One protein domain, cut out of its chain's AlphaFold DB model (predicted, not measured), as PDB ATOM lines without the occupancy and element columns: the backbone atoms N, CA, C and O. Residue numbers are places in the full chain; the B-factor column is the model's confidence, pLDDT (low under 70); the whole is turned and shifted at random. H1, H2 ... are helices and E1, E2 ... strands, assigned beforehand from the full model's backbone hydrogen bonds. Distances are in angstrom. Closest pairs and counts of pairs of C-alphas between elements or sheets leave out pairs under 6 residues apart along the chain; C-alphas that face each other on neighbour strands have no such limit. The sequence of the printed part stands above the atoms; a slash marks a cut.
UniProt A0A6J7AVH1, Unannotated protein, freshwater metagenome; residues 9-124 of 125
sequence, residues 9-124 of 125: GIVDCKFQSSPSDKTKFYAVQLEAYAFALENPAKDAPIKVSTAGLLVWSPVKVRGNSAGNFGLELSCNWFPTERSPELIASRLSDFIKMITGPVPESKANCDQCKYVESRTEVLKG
ATOM      1  N   GLY A   9      -1.632 -17.232  36.854       94.81
ATOM      2  CA  GLY A   9      -2.575 -16.291  37.449       94.81
ATOM      3  C   GLY A   9      -2.440 -14.878  36.885       94.81
ATOM      4  O   GLY A   9      -1.323 -14.389  36.683       94.81
ATOM      5  N   ILE A  10      -3.575 -14.204  36.697       95.62
ATOM      6  CA  ILE A  10      -3.659 -12.780  36.350       95.62
ATOM      7  C   ILE A  10      -4.000 -11.968  37.595       95.62
ATOM      8  O   ILE A  10      -4.977 -12.242  38.290       95.62
ATOM      9  N   VAL A  11      -3.209 -10.928  37.840       95.62
ATOM     10  CA  VAL A  11      -3.420  -9.970  38.925       95.62
ATOM     11  C   VAL A  11      -3.485  -8.579  38.317       95.62
ATOM     12  O   VAL A  11      -2.498  -8.100  37.765       95.62
ATOM     13  N   ASP A  12      -4.643  -7.933  38.420       95.94
ATOM     14  CA  ASP A  12      -4.822  -6.550  37.982       95.94
ATOM     15  C   ASP A  12      -4.844  -5.614  39.194       95.94
ATOM     16  O   ASP A  12      -5.725  -5.653  40.058       95.94
ATOM     17  N   CYS A  13      -3.810  -4.787  39.261       95.12
ATOM     18  CA  CYS A  13      -3.537  -3.877  40.354       95.12
ATOM     19  C   CYS A  13      -4.401  -2.616  40.237       95.12
ATOM     20  O   CYS A  13      -4.250  -1.844  39.289       95.12
ATOM     21  N   LYS A  14      -5.276  -2.361  41.214       94.12
ATOM     22  CA  LYS A  14      -6.154  -1.181  41.230       94.12
ATOM     23  C   LYS A  14      -5.927  -0.324  42.463       94.12
ATOM     24  O   LYS A  14      -5.837  -0.830  43.574       94.12
ATOM     25  N   PHE A  15      -5.937   0.988  42.271       94.25
ATOM     26  CA  PHE A  15      -6.013   1.948  43.364       94.25
ATOM     27  C   PHE A  15      -7.423   2.534  43.412       94.25
ATOM     28  O   PHE A  15      -7.916   3.049  42.408       94.25
ATOM     29  N   GLN A  16      -8.104   2.407  44.549       91.56
ATOM     30  CA  GLN A  16      -9.499   2.823  44.709       91.56
ATOM     31  C   GLN A  16      -9.679   3.619  45.997       91.56
ATOM     32  O   GLN A  16      -8.972   3.389  46.970       91.56
ATOM     33  N   SER A  17     -10.657   4.527  46.031       89.69
ATOM     34  CA  SER A  17     -10.974   5.310  47.233       89.69
ATOM     35  C   SER A  17     -11.479   4.457  48.400       89.69
ATOM     36  O   SER A  17     -11.300   4.843  49.551       89.69
ATOM     37  N   SER A  18     -12.085   3.301  48.120       86.50
ATOM     38  CA  SER A  18     -12.531   2.327  49.115       86.50
ATOM     39  C   SER A  18     -12.236   0.894  48.652       86.50
ATOM     40  O   SER A  18     -12.191   0.645  47.442       86.50
ATOM     41  N   PRO A  19     -12.068  -0.064  49.586       85.25
ATOM     42  CA  PRO A  19     -11.753  -1.456  49.270       85.25
ATOM     43  C   PRO A  19     -13.019  -2.233  48.870       85.25
ATOM     44  O   PRO A  19     -13.366  -3.247  49.472       85.25
ATOM     45  N   SER A  20     -13.762  -1.721  47.890       89.12
ATOM     46  CA  SER A  20     -14.974  -2.364  47.382       89.12
ATOM     47  C   SER A  20     -14.649  -3.427  46.338       89.12
ATOM     48  O   SER A  20     -13.813  -3.196  45.461       89.12
ATOM     49  N   ASP A  21     -15.377  -4.540  46.367       90.38
ATOM     50  CA  ASP A  21     -15.312  -5.539  45.305       90.38
ATOM     51  C   ASP A  21     -15.940  -4.991  44.010       90.38
ATOM     52  O   ASP A  21     -17.130  -4.676  43.947       90.38
ATOM     53  N   LYS A  22     -15.113  -4.871  42.967       90.38
ATOM     54  CA  LYS A  22     -15.518  -4.471  41.610       90.38
ATOM     55  C   LYS A  22     -15.195  -5.539  40.567       90.38
ATOM     56  O   LYS A  22     -15.193  -5.239  39.375       90.38
ATOM     57  N   THR A  23     -14.928  -6.775  40.983       88.62
ATOM     58  CA  THR A  23     -14.560  -7.885  40.086       88.62
ATOM     59  C   THR A  23     -15.548  -8.053  38.941       88.62
ATOM     60  O   THR A  23     -15.124  -8.110  37.796       88.62
ATOM     61  N   LYS A  24     -16.860  -7.988  39.201       89.06
ATOM     62  CA  LYS A  24     -17.896  -8.051  38.149       89.06
ATOM     63  C   LYS A  24     -17.742  -6.978  37.067       89.06
ATOM     64  O   LYS A  24     -17.976  -7.254  35.897       89.06
ATOM     65  N   PHE A  25     -17.355  -5.760  37.447       89.56
ATOM     66  CA  PHE A  25     -17.158  -4.659  36.500       89.56
ATOM     67  C   PHE A  25     -15.900  -4.869  35.645       89.56
ATOM     68  O   PHE A  25     -15.899  -4.563  34.456       89.56
ATOM     69  N   TYR A  26     -14.844  -5.427  36.244       92.25
ATOM     70  CA  TYR A  26     -13.562  -5.683  35.586       92.25
ATOM     71  C   TYR A  26     -13.433  -7.092  34.986       92.25
ATOM     72  O   TYR A  26     -12.408  -7.392  34.379       92.25
ATOM     73  N   ALA A  27     -14.455  -7.945  35.098       91.88
ATOM     74  CA  ALA A  27     -14.414  -9.329  34.626       91.88
ATOM     75  C   ALA A  27     -14.050  -9.408  33.137       91.88
ATOM     76  O   ALA A  27     -13.154 -10.150  32.759       91.88
ATOM     77  N   VAL A  28     -14.649  -8.551  32.302       92.75
ATOM     78  CA  VAL A  28     -14.341  -8.478  30.861       92.75
ATOM     79  C   VAL A  28     -12.874  -8.103  30.606       92.75
ATOM     80  O   VAL A  28     -12.256  -8.634  29.690       92.75
ATOM     81  N   GLN A  29     -12.305  -7.196  31.406       93.81
ATOM     82  CA  GLN A  29     -10.902  -6.790  31.278       93.81
ATOM     83  C   GLN A  29      -9.960  -7.949  31.627       93.81
ATOM     84  O   GLN A  29      -9.016  -8.217  30.887       93.81
ATOM     85  N   LEU A  30     -10.237  -8.653  32.726       95.12
ATOM     86  CA  LEU A  30      -9.458  -9.816  33.152       95.12
ATOM     87  C   LEU A  30      -9.563 -10.968  32.142       95.12
ATOM     88  O   LEU A  30      -8.555 -11.600  31.828       95.12
ATOM     89  N   GLU A  31     -10.749 -11.183  31.570       94.62
ATOM     90  CA  GLU A  31     -10.946 -12.145  30.487       94.62
ATOM     91  C   GLU A  31     -10.181 -11.787  29.219       94.62
ATOM     92  O   GLU A  31      -9.612 -12.669  28.580       94.62
ATOM     93  N   ALA A  32     -10.101 -10.503  28.872       94.00
ATOM     94  CA  ALA A  32      -9.334 -10.059  27.712       94.00
ATOM     95  C   ALA A  32      -7.845 -10.364  27.851       94.00
ATOM     96  O   ALA A  32      -7.217 -10.808  26.889       94.00
ATOM     97  N   TYR A  33      -7.289 -10.183  29.048       94.94
ATOM     98  CA  TYR A  33      -5.903 -10.549  29.317       94.94
ATOM     99  C   TYR A  33      -5.675 -12.048  29.182       94.94
ATOM    100  O   TYR A  33      -4.733 -12.461  28.512       94.94
ATOM    101  N   ALA A  34      -6.548 -12.864  29.764       95.06
ATOM    102  CA  ALA A  34      -6.397 -14.304  29.668       95.06
ATOM    103  C   ALA A  34      -6.557 -14.815  28.237       95.06
ATOM    104  O   ALA A  34      -5.722 -15.587  27.781       95.06
ATOM    105  N   PHE A  35      -7.550 -14.312  27.500       94.38
ATOM    106  CA  PHE A  35      -7.735 -14.654  26.095       94.38
ATOM    107  C   PHE A  35      -6.481 -14.347  25.268       94.38
ATOM    108  O   PHE A  35      -6.060 -15.184  24.473       94.38
ATOM    109  N   ALA A  36      -5.863 -13.179  25.474       94.50
ATOM    110  CA  ALA A  36      -4.654 -12.785  24.757       94.50
ATOM    111  C   ALA A  36      -3.442 -13.678  25.083       94.50
ATOM    112  O   ALA A  36      -2.631 -13.948  24.201       94.50
ATOM    113  N   LEU A  37      -3.323 -14.142  26.331       94.75
ATOM    114  CA  LEU A  37      -2.241 -15.033  26.768       94.75
ATOM    115  C   LEU A  37      -2.456 -16.486  26.311       94.75
ATOM    116  O   LEU A  37      -1.493 -17.193  26.017       94.75
ATOM    117  N   GLU A  38      -3.712 -16.917  26.215       95.06
ATOM    118  CA  GLU A  38      -4.103 -18.248  25.737       95.06
ATOM    119  C   GLU A  38      -4.143 -18.341  24.203       95.06
ATOM    120  O   GLU A  38      -4.066 -19.439  23.658       95.06
ATOM    121  N   ASN A  39      -4.234 -17.207  23.501       94.94
ATOM    122  CA  ASN A  39      -4.295 -17.124  22.037       94.94
ATOM    123  C   ASN A  39      -3.331 -16.050  21.499       94.94
ATOM    124  O   ASN A  39      -3.767 -15.089  20.853       94.94
ATOM    125  N   PRO A  40      -2.022 -16.153  21.777       96.38
ATOM    126  CA  PRO A  40      -1.094 -15.106  21.401       96.38
ATOM    127  C   PRO A  40      -0.822 -15.140  19.889       96.38
ATOM    128  O   PRO A  40      -0.761 -16.196  19.262       96.38
ATOM    129  N   ALA A  41      -0.623 -13.969  19.279       95.38
ATOM    130  CA  ALA A  41      -0.276 -13.871  17.854       95.38
ATOM    131  C   ALA A  41       1.148 -14.378  17.551       95.38
ATOM    132  O   ALA A  41       1.486 -14.678  16.406       95.38
ATOM    133  N   LYS A  42       1.993 -14.426  18.583       93.19
ATOM    134  CA  LYS A  42       3.384 -14.864  18.561       93.19
ATOM    135  C   LYS A  42       3.682 -15.532  19.903       93.19
ATOM    136  O   LYS A  42       3.157 -15.079  20.909       93.19
ATOM    137  N   ASP A  43       4.556 -16.533  19.904       94.44
ATOM    138  CA  ASP A  43       4.938 -17.344  21.071       94.44
ATOM    139  C   ASP A  43       3.906 -18.421  21.450       94.44
ATOM    140  O   ASP A  43       2.841 -18.540  20.843       94.44
ATOM    141  N   ALA A  44       4.283 -19.292  22.389       94.69
ATOM    142  CA  ALA A  44       3.439 -20.402  22.812       94.69
ATOM    143  C   ALA A  44       2.301 -19.906  23.726       94.69
ATOM    144  O   ALA A  44       2.547 -19.061  24.591       94.69
ATOM    145  N   PRO A  45       1.078 -20.443  23.577       96.06
ATOM    146  CA  PRO A  45      -0.033 -20.102  24.455       96.06
ATOM    147  C   PRO A  45       0.247 -20.550  25.891       96.06
ATOM    148  O   PRO A  45       0.773 -21.643  26.116       96.06
ATOM    149  N   ILE A  46      -0.154 -19.731  26.863       94.81
ATOM    150  CA  ILE A  46      -0.097 -20.082  28.285       94.81
ATOM    151  C   ILE A  46      -1.502 -20.150  28.870       94.81
ATOM    152  O   ILE A  46      -2.336 -19.289  28.615       94.81
ATOM    153  N   LYS A  47      -1.767 -21.185  29.669       95.06
ATOM    154  CA  LYS A  47      -3.089 -21.421  30.253       95.06
ATOM    155  C   LYS A  47      -3.281 -20.602  31.523       95.06
ATOM    156  O   LYS A  47      -2.452 -20.678  32.431       95.06
ATOM    157  N   VAL A  48      -4.397 -19.887  31.625       95.12
ATOM    158  CA  VAL A  48      -4.730 -19.059  32.788       95.12
ATOM    159  C   VAL A  48      -5.810 -19.741  33.623       95.12
ATOM    160  O   VAL A  48      -6.926 -19.969  33.161       95.12
ATOM    161  N   SER A  49      -5.496 -20.048  34.881       94.12
ATOM    162  CA  SER A  49      -6.419 -20.730  35.804       94.12
ATOM    163  C   SER A  49      -7.029 -19.799  36.847       94.12
ATOM    164  O   SER A  49      -8.133 -20.057  37.322       94.12
ATOM    165  N   THR A  50      -6.352 -18.700  37.188       94.19
ATOM    166  CA  THR A  50      -6.837 -17.738  38.180       94.19
ATOM    167  C   THR A  50      -6.760 -16.311  37.662       94.19
ATOM    168  O   THR A  50      -5.847 -15.934  36.929       94.19
ATOM    169  N   ALA A  51      -7.729 -15.493  38.055       95.06
ATOM    170  CA  ALA A  51      -7.743 -14.069  37.765       95.06
ATOM    171  C   ALA A  51      -8.355 -13.306  38.941       95.06
ATOM    172  O   ALA A  51      -9.179 -13.839  39.687       95.06
ATOM    173  N   GLY A  52      -7.969 -12.047  39.110       95.69
ATOM    174  CA  GLY A  52      -8.564 -11.199  40.129       95.69
ATOM    175  C   GLY A  52      -7.906  -9.836  40.241       95.69
ATOM    176  O   GLY A  52      -6.942  -9.513  39.542       95.69
ATOM    177  N   LEU A  53      -8.467  -9.030  41.133       96.75
ATOM    178  CA  LEU A  53      -8.013  -7.679  41.414       96.75
ATOM    179  C   LEU A  53      -7.216  -7.655  42.712       96.75
ATOM    180  O   LEU A  53      -7.680  -8.152  43.737       96.75
ATOM    181  N   LEU A  54      -6.061  -6.997  42.685       96.31
ATOM    182  CA  LEU A  54      -5.356  -6.590  43.895       96.31
ATOM    183  C   LEU A  54      -5.611  -5.098  44.104       96.31
ATOM    184  O   LEU A  54      -5.139  -4.265  43.333       96.31
ATOM    185  N   VAL A  55      -6.437  -4.768  45.094       96.50
ATOM    186  CA  VAL A  55      -6.935  -3.411  45.325       96.50
ATOM    187  C   VAL A  55      -6.227  -2.785  46.514       96.50
ATOM    188  O   VAL A  55      -6.310  -3.299  47.630       96.50
ATOM    189  N   TRP A  56      -5.604  -1.632  46.282       95.94
ATOM    190  CA  TRP A  56      -5.130  -0.746  47.338       95.94
ATOM    191  C   TRP A  56      -6.090   0.416  47.547       95.94
ATOM    192  O   TRP A  56      -6.557   1.029  46.582       95.94
ATOM    193  N   SER A  57      -6.332   0.758  48.810       94.81
ATOM    194  CA  SER A  57      -7.138   1.925  49.168       94.81
ATOM    195  C   SER A  57      -6.498   2.737  50.282       94.81
ATOM    196  O   SER A  57      -5.946   2.152  51.213       94.81
ATOM    197  N   PRO A  58      -6.555   4.079  50.214       93.25
ATOM    198  CA  PRO A  58      -6.022   4.925  51.266       93.25
ATOM    199  C   PRO A  58      -6.863   4.770  52.534       93.25
ATOM    200  O   PRO A  58      -8.071   4.989  52.527       93.25
ATOM    201  N   VAL A  59      -6.205   4.415  53.633       93.19
ATOM    202  CA  VAL A  59      -6.802   4.355  54.973       93.19
ATOM    203  C   VAL A  59      -6.562   5.674  55.691       93.19
ATOM    204  O   VAL A  59      -7.478   6.265  56.260       93.19
ATOM    205  N   LYS A  60      -5.315   6.151  55.665       92.06
ATOM    206  CA  LYS A  60      -4.916   7.359  56.385       92.06
ATOM    207  C   LYS A  60      -3.672   7.987  55.771       92.06
ATOM    208  O   LYS A  60      -2.713   7.296  55.438       92.06
ATOM    209  N   VAL A  61      -3.659   9.314  55.690       89.12
ATOM    210  CA  VAL A  61      -2.431  10.075  55.438       89.12
ATOM    211  C   VAL A  61      -1.704  10.258  56.767       89.12
ATOM    212  O   VAL A  61      -2.295  10.678  57.764       89.12
ATOM    213  N   ARG A  62      -0.420   9.920  56.796       88.81
ATOM    214  CA  ARG A  62       0.476  10.130  57.935       88.81
ATOM    215  C   ARG A  62       1.438  11.270  57.607       88.81
ATOM    216  O   ARG A  62       1.793  11.447  56.447       88.81
ATOM    217  N   GLY A  63       1.870  12.022  58.616       88.25
ATOM    218  CA  GLY A  63       2.805  13.141  58.446       88.25
ATOM    219  C   GLY A  63       2.170  14.521  58.601       88.25
ATOM    220  O   GLY A  63       0.990  14.644  58.927       88.25
ATOM    221  N   ASN A  64       2.979  15.561  58.409       86.00
ATOM    222  CA  ASN A  64       2.567  16.964  58.457       86.00
ATOM    223  C   ASN A  64       3.517  17.829  57.612       86.00
ATOM    224  O   ASN A  64       4.552  17.354  57.156       86.00
ATOM    225  N   SER A  65       3.174  19.106  57.433       83.62
ATOM    226  CA  SER A  65       3.928  20.057  56.602       83.62
ATOM    227  C   SER A  65       5.350  20.359  57.086       83.62
ATOM    228  O   SER A  65       6.144  20.876  56.308       83.62
ATOM    229  N   ALA A  66       5.679  20.050  58.342       84.75
ATOM    230  CA  ALA A  66       7.021  20.209  58.898       84.75
ATOM    231  C   ALA A  66       7.888  18.941  58.742       84.75
ATOM    232  O   ALA A  66       9.059  18.956  59.118       84.75
ATOM    233  N   GLY A  67       7.337  17.846  58.206       82.81
ATOM    234  CA  GLY A  67       8.029  16.573  58.008       82.81
ATOM    235  C   GLY A  67       7.598  15.856  56.727       82.81
ATOM    236  O   GLY A  67       7.081  16.461  55.793       82.81
ATOM    237  N   ASN A  68       7.822  14.541  56.671       86.75
ATOM    238  CA  ASN A  68       7.445  13.730  55.511       86.75
ATOM    239  C   ASN A  68       5.988  13.271  55.591       86.75
ATOM    240  O   ASN A  68       5.489  12.946  56.670       86.75
ATOM    241  N   PHE A  69       5.344  13.172  54.429       90.75
ATOM    242  CA  PHE A  69       4.045  12.527  54.283       90.75
ATOM    243  C   PHE A  69       4.205  11.047  53.922       90.75
ATOM    244  O   PHE A  69       5.093  10.665  53.165       90.75
ATOM    245  N   GLY A  70       3.316  10.216  54.457       90.00
ATOM    246  CA  GLY A  70       3.185   8.801  54.137       90.00
ATOM    247  C   GLY A  70       1.723   8.426  53.931       90.00
ATOM    248  O   GLY A  70       0.819   9.097  54.433       90.00
ATOM    249  N   LEU A  71       1.486   7.342  53.199       90.88
ATOM    250  CA  LEU A  71       0.152   6.795  52.977       90.88
ATOM    251  C   LEU A  71       0.051   5.423  53.628       90.88
ATOM    252  O   LEU A  71       0.829   4.520  53.336       90.88
ATOM    253  N   GLU A  72      -0.928   5.275  54.510       93.62
ATOM    254  CA  GLU A  72      -1.375   3.979  54.987       93.62
ATOM    255  C   GLU A  72      -2.421   3.444  54.013       93.62
ATOM    256  O   GLU A  72      -3.413   4.124  53.736       93.62
ATOM    257  N   LEU A  73      -2.179   2.246  53.482       94.25
ATOM    258  CA  LEU A  73      -3.024   1.606  52.480       94.25
ATOM    259  C   LEU A  73      -3.576   0.287  53.021       94.25
ATOM    260  O   LEU A  73      -2.834  -0.490  53.623       94.25
ATOM    261  N   SER A  74      -4.848  -0.003  52.752       94.19
ATOM    262  CA  SER A  74      -5.350  -1.377  52.793       94.19
ATOM    263  C   SER A  74      -4.953  -2.092  51.504       94.19
ATOM    264  O   SER A  74      -4.742  -1.443  50.479       94.19
ATOM    265  N   CYS A  75      -4.845  -3.417  51.551       95.50
ATOM    266  CA  CYS A  75      -4.547  -4.257  50.397       95.50
ATOM    267  C   CYS A  75      -5.491  -5.458  50.414       95.50
ATOM    268  O   CYS A  75      -5.474  -6.248  51.360       95.50
ATOM    269  N   ASN A  76      -6.328  -5.575  49.387       96.31
ATOM    270  CA  ASN A  76      -7.399  -6.559  49.323       96.31
ATOM    271  C   ASN A  76      -7.310  -7.335  48.007       96.31
ATOM    272  O   ASN A  76      -7.231  -6.739  46.934       96.31
ATOM    273  N   TRP A  77      -7.352  -8.664  48.091       95.81
ATOM    274  CA  TRP A  77      -7.463  -9.541  46.928       95.81
ATOM    275  C   TRP A  77      -8.928  -9.889  46.669       95.81
ATOM    276  O   TRP A  77      -9.609 -10.392  47.562       95.81
ATOM    277  N   PHE A  78      -9.389  -9.654  45.444       96.00
ATOM    278  CA  PHE A  78     -10.725 -10.022  44.988       96.00
ATOM    279  C   PHE A  78     -10.615 -10.970  43.788       96.00
ATOM    280  O   PHE A  78     -10.325 -10.509  42.678       96.00
ATOM    281  N   PRO A  79     -10.807 -12.287  43.979       94.94
ATOM    282  CA  PRO A  79     -10.774 -13.243  42.881       94.94
ATOM    283  C   PRO A  79     -11.989 -13.062  41.966       94.94
ATOM    284  O   PRO A  79     -13.058 -12.639  42.404       94.94
ATOM    285  N   THR A  80     -11.840 -13.419  40.695       92.75
ATOM    286  CA  THR A  80     -12.951 -13.499  39.745       92.75
ATOM    287  C   THR A  80     -12.996 -14.878  39.099       92.75
ATOM    288  O   THR A  80     -11.967 -15.540  38.952       92.75
ATOM    289  N   GLU A  81     -14.194 -15.313  38.722       91.12
ATOM    290  CA  GLU A  81     -14.379 -16.559  37.985       91.12
ATOM    291  C   GLU A  81     -14.030 -16.362  36.510       91.12
ATOM    292  O   GLU A  81     -14.322 -15.319  35.922       91.12
ATOM    293  N   ARG A  82     -13.403 -17.382  35.916       91.25
ATOM    294  CA  ARG A  82     -13.088 -17.402  34.488       91.25
ATOM    295  C   ARG A  82     -14.379 -17.609  33.683       91.25
ATOM    296  O   ARG A  82     -15.125 -18.541  33.966       91.25
ATOM    297  N   SER A  83     -14.615 -16.794  32.659       88.94
ATOM    298  CA  SER A  83     -15.692 -16.980  31.675       88.94
ATOM    299  C   SER A  83     -15.235 -16.579  30.266       88.94
ATOM    300  O   SER A  83     -15.385 -15.422  29.860       88.94
ATOM    301  N   PRO A  84     -14.703 -17.528  29.477       85.25
ATOM    302  CA  PRO A  84     -14.346 -17.295  28.076       85.25
ATOM    303  C   PRO A  84     -15.536 -16.864  27.198       85.25
ATOM    304  O   PRO A  84     -15.378 -16.155  26.205       85.25
ATOM    305  N   GLU A  85     -16.759 -17.245  27.557       88.81
ATOM    306  CA  GLU A  85     -17.975 -16.890  26.820       88.81
ATOM    307  C   GLU A  85     -18.305 -15.400  26.971       88.81
ATOM    308  O   GLU A  85     -18.837 -14.773  26.047       88.81
ATOM    309  N   LEU A  86     -17.955 -14.815  28.124       87.25
ATOM    310  CA  LEU A  86     -18.186 -13.407  28.425       87.25
ATOM    311  C   LEU A  86     -17.475 -12.505  27.415       87.25
ATOM    312  O   LEU A  86     -18.067 -11.527  26.954       87.25
ATOM    313  N   ILE A  87     -16.235 -12.833  27.037       86.88
ATOM    314  CA  ILE A  87     -15.489 -12.006  26.088       86.88
ATOM    315  C   ILE A  87     -16.051 -12.106  24.673       86.88
ATOM    316  O   ILE A  87     -16.220 -11.077  24.021       86.88
ATOM    317  N   ALA A  88     -16.418 -13.306  24.220       87.00
ATOM    318  CA  ALA A  88     -16.998 -13.499  22.894       87.00
ATOM    319  C   ALA A  88     -18.322 -12.732  22.746       87.00
ATOM    320  O   ALA A  88     -18.512 -11.991  21.778       87.00
ATOM    321  N   SER A  89     -19.203 -12.848  23.745       91.06
ATOM    322  CA  SER A  89     -20.454 -12.087  23.810       91.06
ATOM    323  C   SER A  89     -20.186 -10.581  23.791       91.06
ATOM    324  O   SER A  89     -20.741  -9.844  22.972       91.06
ATOM    325  N   ARG A  90     -19.250 -10.116  24.627       90.69
ATOM    326  CA  ARG A  90     -18.991  -8.687  24.768       90.69
ATOM    327  C   ARG A  90     -18.356  -8.064  23.530       90.69
ATOM    328  O   ARG A  90     -18.740  -6.961  23.151       90.69
ATOM    329  N   LEU A  91     -17.427  -8.761  22.877       90.19
ATOM    330  CA  LEU A  91     -16.860  -8.333  21.598       90.19
ATOM    331  C   LEU A  91     -17.931  -8.277  20.507       90.19
ATOM    332  O   LEU A  91     -17.940  -7.327  19.729       90.19
ATOM    333  N   SER A  92     -18.866  -9.234  20.478       92.12
ATOM    334  CA  SER A  92     -19.998  -9.197  19.547       92.12
ATOM    335  C   SER A  92     -20.857  -7.946  19.747       92.12
ATOM    336  O   SER A  92     -21.163  -7.254  18.776       92.12
ATOM    337  N   ASP A  93     -21.199  -7.613  20.995       92.62
ATOM    338  CA  ASP A  93     -21.955  -6.399  21.325       92.62
ATOM    339  C   ASP A  93     -21.204  -5.130  20.915       92.62
ATOM    340  O   ASP A  93     -21.791  -4.221  20.325       92.62
ATOM    341  N   PHE A  94     -19.898  -5.073  21.194       92.06
ATOM    342  CA  PHE A  94     -19.061  -3.943  20.803       92.06
ATOM    343  C   PHE A  94     -19.012  -3.773  19.287       92.06
ATOM    344  O   PHE A  94     -19.223  -2.661  18.814       92.06
ATOM    345  N   ILE A  95     -18.788  -4.854  18.535       93.19
ATOM    346  CA  ILE A  95     -18.765  -4.823  17.069       93.19
ATOM    347  C   ILE A  95     -20.109  -4.324  16.544       93.19
ATOM    348  O   ILE A  95     -20.135  -3.351  15.801       93.19
ATOM    349  N   LYS A  96     -21.227  -4.907  16.993       93.38
ATOM    350  CA  LYS A  96     -22.571  -4.465  16.584       93.38
ATOM    351  C   LYS A  96     -22.806  -2.983  16.863       93.38
ATOM    352  O   LYS A  96     -23.414  -2.304  16.043       93.38
ATOM    353  N   MET A  97     -22.329  -2.489  18.006       91.88
ATOM    354  CA  MET A  97     -22.465  -1.087  18.389       91.88
ATOM    355  C   MET A  97     -21.643  -0.162  17.483       91.88
ATOM    356  O   MET A  97     -22.182   0.836  17.016       91.88
ATOM    357  N   ILE A  98     -20.378  -0.489  17.190       93.38
ATOM    358  CA  ILE A  98     -19.505   0.383  16.381       93.38
ATOM    359  C   ILE A  98     -19.778   0.292  14.876       93.38
ATOM    360  O   ILE A  98     -19.514   1.250  14.157       93.38
ATOM    361  N   THR A  99     -20.267  -0.851  14.384       93.56
ATOM    362  CA  THR A  99     -20.607  -1.039  12.963       93.56
ATOM    363  C   THR A  99     -22.061  -0.697  12.657       93.56
ATOM    364  O   THR A  99     -22.456  -0.688  11.493       93.56
ATOM    365  N   GLY A 100     -22.880  -0.502  13.689       90.88
ATOM    366  CA  GLY A 100     -24.288  -0.162  13.561       90.88
ATOM    367  C   GLY A 100     -24.517   1.317  13.232       90.88
ATOM    368  O   GLY A 100     -23.594   2.131  13.290       90.88
ATOM    369  N   PRO A 101     -25.763   1.691  12.895       90.19
ATOM    370  CA  PRO A 101     -26.136   3.093  12.789       90.19
ATOM    371  C   PRO A 101     -25.982   3.789  14.147       90.19
ATOM    372  O   PRO A 101     -26.259   3.202  15.196       90.19
ATOM    373  N   VAL A 102     -25.573   5.060  14.124       84.69
ATOM    374  CA  VAL A 102     -25.511   5.888  15.335       84.69
ATOM    375  C   VAL A 102     -26.928   6.007  15.910       84.69
ATOM    376  O   VAL A 102     -27.832   6.423  15.180       84.69
ATOM    377  N   PRO A 103     -27.158   5.628  17.180       85.06
ATOM    378  CA  PRO A 103     -28.483   5.716  17.780       85.06
ATOM    379  C   PRO A 103     -28.902   7.176  17.972       85.06
ATOM    380  O   PRO A 103     -28.060   8.061  18.128       85.06
ATOM    381  N   GLU A 104     -30.212   7.419  18.019       86.00
ATOM    382  CA  GLU A 104     -30.732   8.749  18.333       86.00
ATOM    383  C   GLU A 104     -30.319   9.204  19.739       86.00
ATOM    384  O   GLU A 104     -30.278   8.430  20.705       86.00
ATOM    385  N   SER A 105     -30.028  10.500  19.839       87.25
ATOM    386  CA  SER A 105     -29.723  11.189  21.088       87.25
ATOM    387  C   SER A 105     -30.914  11.101  22.045       87.25
ATOM    388  O   SER A 105     -32.056  11.382  21.681       87.25
ATOM    389  N   LYS A 106     -30.665  10.712  23.299       87.12
ATOM    390  CA  LYS A 106     -31.700  10.737  24.343       87.12
ATOM    391  C   LYS A 106     -31.798  12.138  24.942       87.12
ATOM    392  O   LYS A 106     -30.778  12.746  25.252       87.12
ATOM    393  N   ALA A 107     -33.017  12.595  25.242       83.56
ATOM    394  CA  ALA A 107     -33.275  13.929  25.807       83.56
ATOM    395  C   ALA A 107     -32.505  14.233  27.116       83.56
ATOM    396  O   ALA A 107     -32.235  15.389  27.445       83.56
ATOM    397  N   ASN A 108     -32.124  13.199  27.872       89.56
ATOM    398  CA  ASN A 108     -31.373  13.301  29.124       89.56
ATOM    399  C   ASN A 108     -29.882  12.915  29.001       89.56
ATOM    400  O   ASN A 108     -29.239  12.657  30.013       89.56
ATOM    401  N   CYS A 109     -29.327  12.856  27.788       88.94
ATOM    402  CA  CYS A 109     -27.916  12.547  27.564       88.94
ATOM    403  C   CYS A 109     -27.069  13.830  27.522       88.94
ATOM    404  O   CYS A 109     -26.968  14.478  26.482       88.94
ATOM    405  N   ASP A 110     -26.420  14.190  28.633       91.62
ATOM    406  CA  ASP A 110     -25.595  15.411  28.702       91.62
ATOM    407  C   ASP A 110     -24.406  15.383  27.736       91.62
ATOM    408  O   ASP A 110     -24.067  16.400  27.134       91.62
ATOM    409  N   GLN A 111     -23.826  14.202  27.504       89.94
ATOM    410  CA  GLN A 111     -22.761  14.035  26.517       89.94
ATOM    411  C   GLN A 111     -23.258  14.290  25.090       89.94
ATOM    412  O   GLN A 111     -22.542  14.878  24.283       89.94
ATOM    413  N   CYS A 112     -24.485  13.878  24.780       89.31
ATOM    414  CA  CYS A 112     -25.077  14.087  23.467       89.31
ATOM    415  C   CYS A 112     -25.353  15.585  23.248       89.31
ATOM    416  O   CYS A 112     -24.909  16.137  22.246       89.31
ATOM    417  N   LYS A 113     -25.927  16.274  24.248       89.19
ATOM    418  CA  LYS A 113     -26.108  17.741  24.237       89.19
ATOM    419  C   LYS A 113     -24.785  18.493  24.069       89.19
ATOM    420  O   LYS A 113     -24.701  19.471  23.325       89.19
ATOM    421  N   TYR A 114     -23.733  18.046  24.757       89.38
ATOM    422  CA  TYR A 114     -22.393  18.617  24.617       89.38
ATOM    423  C   TYR A 114     -21.838  18.442  23.193       89.38
ATOM    424  O   TYR A 114     -21.277  19.378  22.627       89.38
ATOM    425  N   VAL A 115     -22.004  17.264  22.585       88.62
ATOM    426  CA  VAL A 115     -21.537  17.004  21.213       88.62
ATOM    427  C   VAL A 115     -22.328  17.816  20.184       88.62
ATOM    428  O   VAL A 115     -21.724  18.367  19.262       88.62
ATOM    429  N   GLU A 116     -23.646  17.921  20.348       86.69
ATOM    430  CA  GLU A 116     -24.533  18.709  19.482       86.69
ATOM    431  C   GLU A 116     -24.158  20.194  19.526       86.69
ATOM    432  O   GLU A 116     -23.757  20.742  18.499       86.69
ATOM    433  N   SER A 117     -24.150  20.806  20.717       87.69
ATOM    434  CA  SER A 117     -23.751  22.213  20.896       87.69
ATOM    435  C   SER A 117     -22.353  22.504  20.347       87.69
ATOM    436  O   SER A 117     -22.139  23.494  19.648       87.69
ATOM    437  N   ARG A 118     -21.382  21.611  20.583       88.00
ATOM    438  CA  ARG A 118     -20.034  21.749  20.016       88.00
ATOM    439  C   ARG A 118     -20.044  21.698  18.488       88.00
ATOM    440  O   ARG A 118     -19.285  22.422  17.850       88.00
ATOM    441  N   THR A 119     -20.866  20.840  17.896       86.44
ATOM    442  CA  THR A 119     -20.971  20.705  16.437       86.44
ATOM    443  C   THR A 119     -21.619  21.933  15.802       86.44
ATOM    444  O   THR A 119     -21.184  22.342  14.728       86.44
ATOM    445  N   GLU A 120     -22.610  22.538  16.458       87.69
ATOM    446  CA  GLU A 120     -23.239  23.792  16.020       87.69
ATOM    447  C   GLU A 120     -22.229  24.941  15.977       87.69
ATOM    448  O   GLU A 120     -22.077  25.575  14.933       87.69
ATOM    449  N   VAL A 121     -21.450  25.121  17.051       85.88
ATOM    450  CA  VAL A 121     -20.383  26.139  17.120       85.88
ATOM    451  C   VAL A 121     -19.353  25.951  16.001       85.88
ATOM    452  O   VAL A 121     -18.911  26.913  15.380       85.88
ATOM    453  N   LEU A 122     -18.966  24.704  15.712       84.94
ATOM    454  CA  LEU A 122     -17.977  24.402  14.670       84.94
ATOM    455  C   LEU A 122     -18.514  24.586  13.242       84.94
ATOM    456  O   LEU A 122     -17.718  24.762  12.321       84.94
ATOM    457  N   LYS A 123     -19.835  24.528  13.038       84.50
ATOM    458  CA  LYS A 123     -20.478  24.700  11.725       84.50
ATOM    459  C   LYS A 123     -20.811  26.155  11.388       84.50
ATOM    460  O   LYS A 123     -21.264  26.404  10.275       84.50
ATOM    461  N   GLY A 124     -20.527  27.097  12.288       65.81
ATOM    462  CA  GLY A 124     -20.647  28.528  12.009       65.81
ATOM    463  C   GLY A 124     -22.087  29.034  11.981       65.81
ATOM    464  O   GLY A 124     -22.444  29.766  11.060       65.81
TER     465      GLY A 124
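What this domain is: This is residues 9 to 124 of the 125 residues of the protein "Unannotated protein" of freshwater metagenome (UniProt A0A6J7AVH1). A twisted three-stranded sheet, drawn out by the long hairpin E2-E3, has H1 over one face; H2 leads away from it as an arm towards distant H3. The 116 printed residues run E1, H1, E2, E3, H2, H3; sheet E1 E2 E3 and class are mixed. The whole is extended, radius of gyration of the C-alphas 21.2 A, spanning 55 by 51 by 27 A.

How they stand to each other: E1, residues 9 to 15, is parallel to E2, residues 48 to 62; N 10 and O 50 are 2.9 A apart. H1, residues 23 to 38, is on the sheet, height 8.5 A: two layers, helix on sheet. E1, H1, E2 form a strand-helix-strand unit, parallel strands joined through a helix, crossover right-handed. E2 and E3, residues 70 to 80, form an antiparallel hairpin; N 53 and O 78 are 2.8 A apart. H2, residues 84 to 99, touches H1 with residues 84 to 90 alone, about perpendicular at 82 degrees; the closest C-alphas, Val 28 and Ile 87, are 6.0 A apart. H3, residues 110 to 123, is apart from H2. Every O i to N i+4 pair is within hydrogen-bond range in H3, 10 of 12 in H1, 11 of 12 in H2.

Where its parts are: E1 begins at C-alpha 9 (-2.575, -16.291, 37.449); E2 measures 38.9 A, H2 23.1 A; H3 ends at C-alpha 123 (-20.478, 24.700, 11.725).

The domain as a whole: The printed part has no cut and no long link; residue 124 is under pLDDT 70.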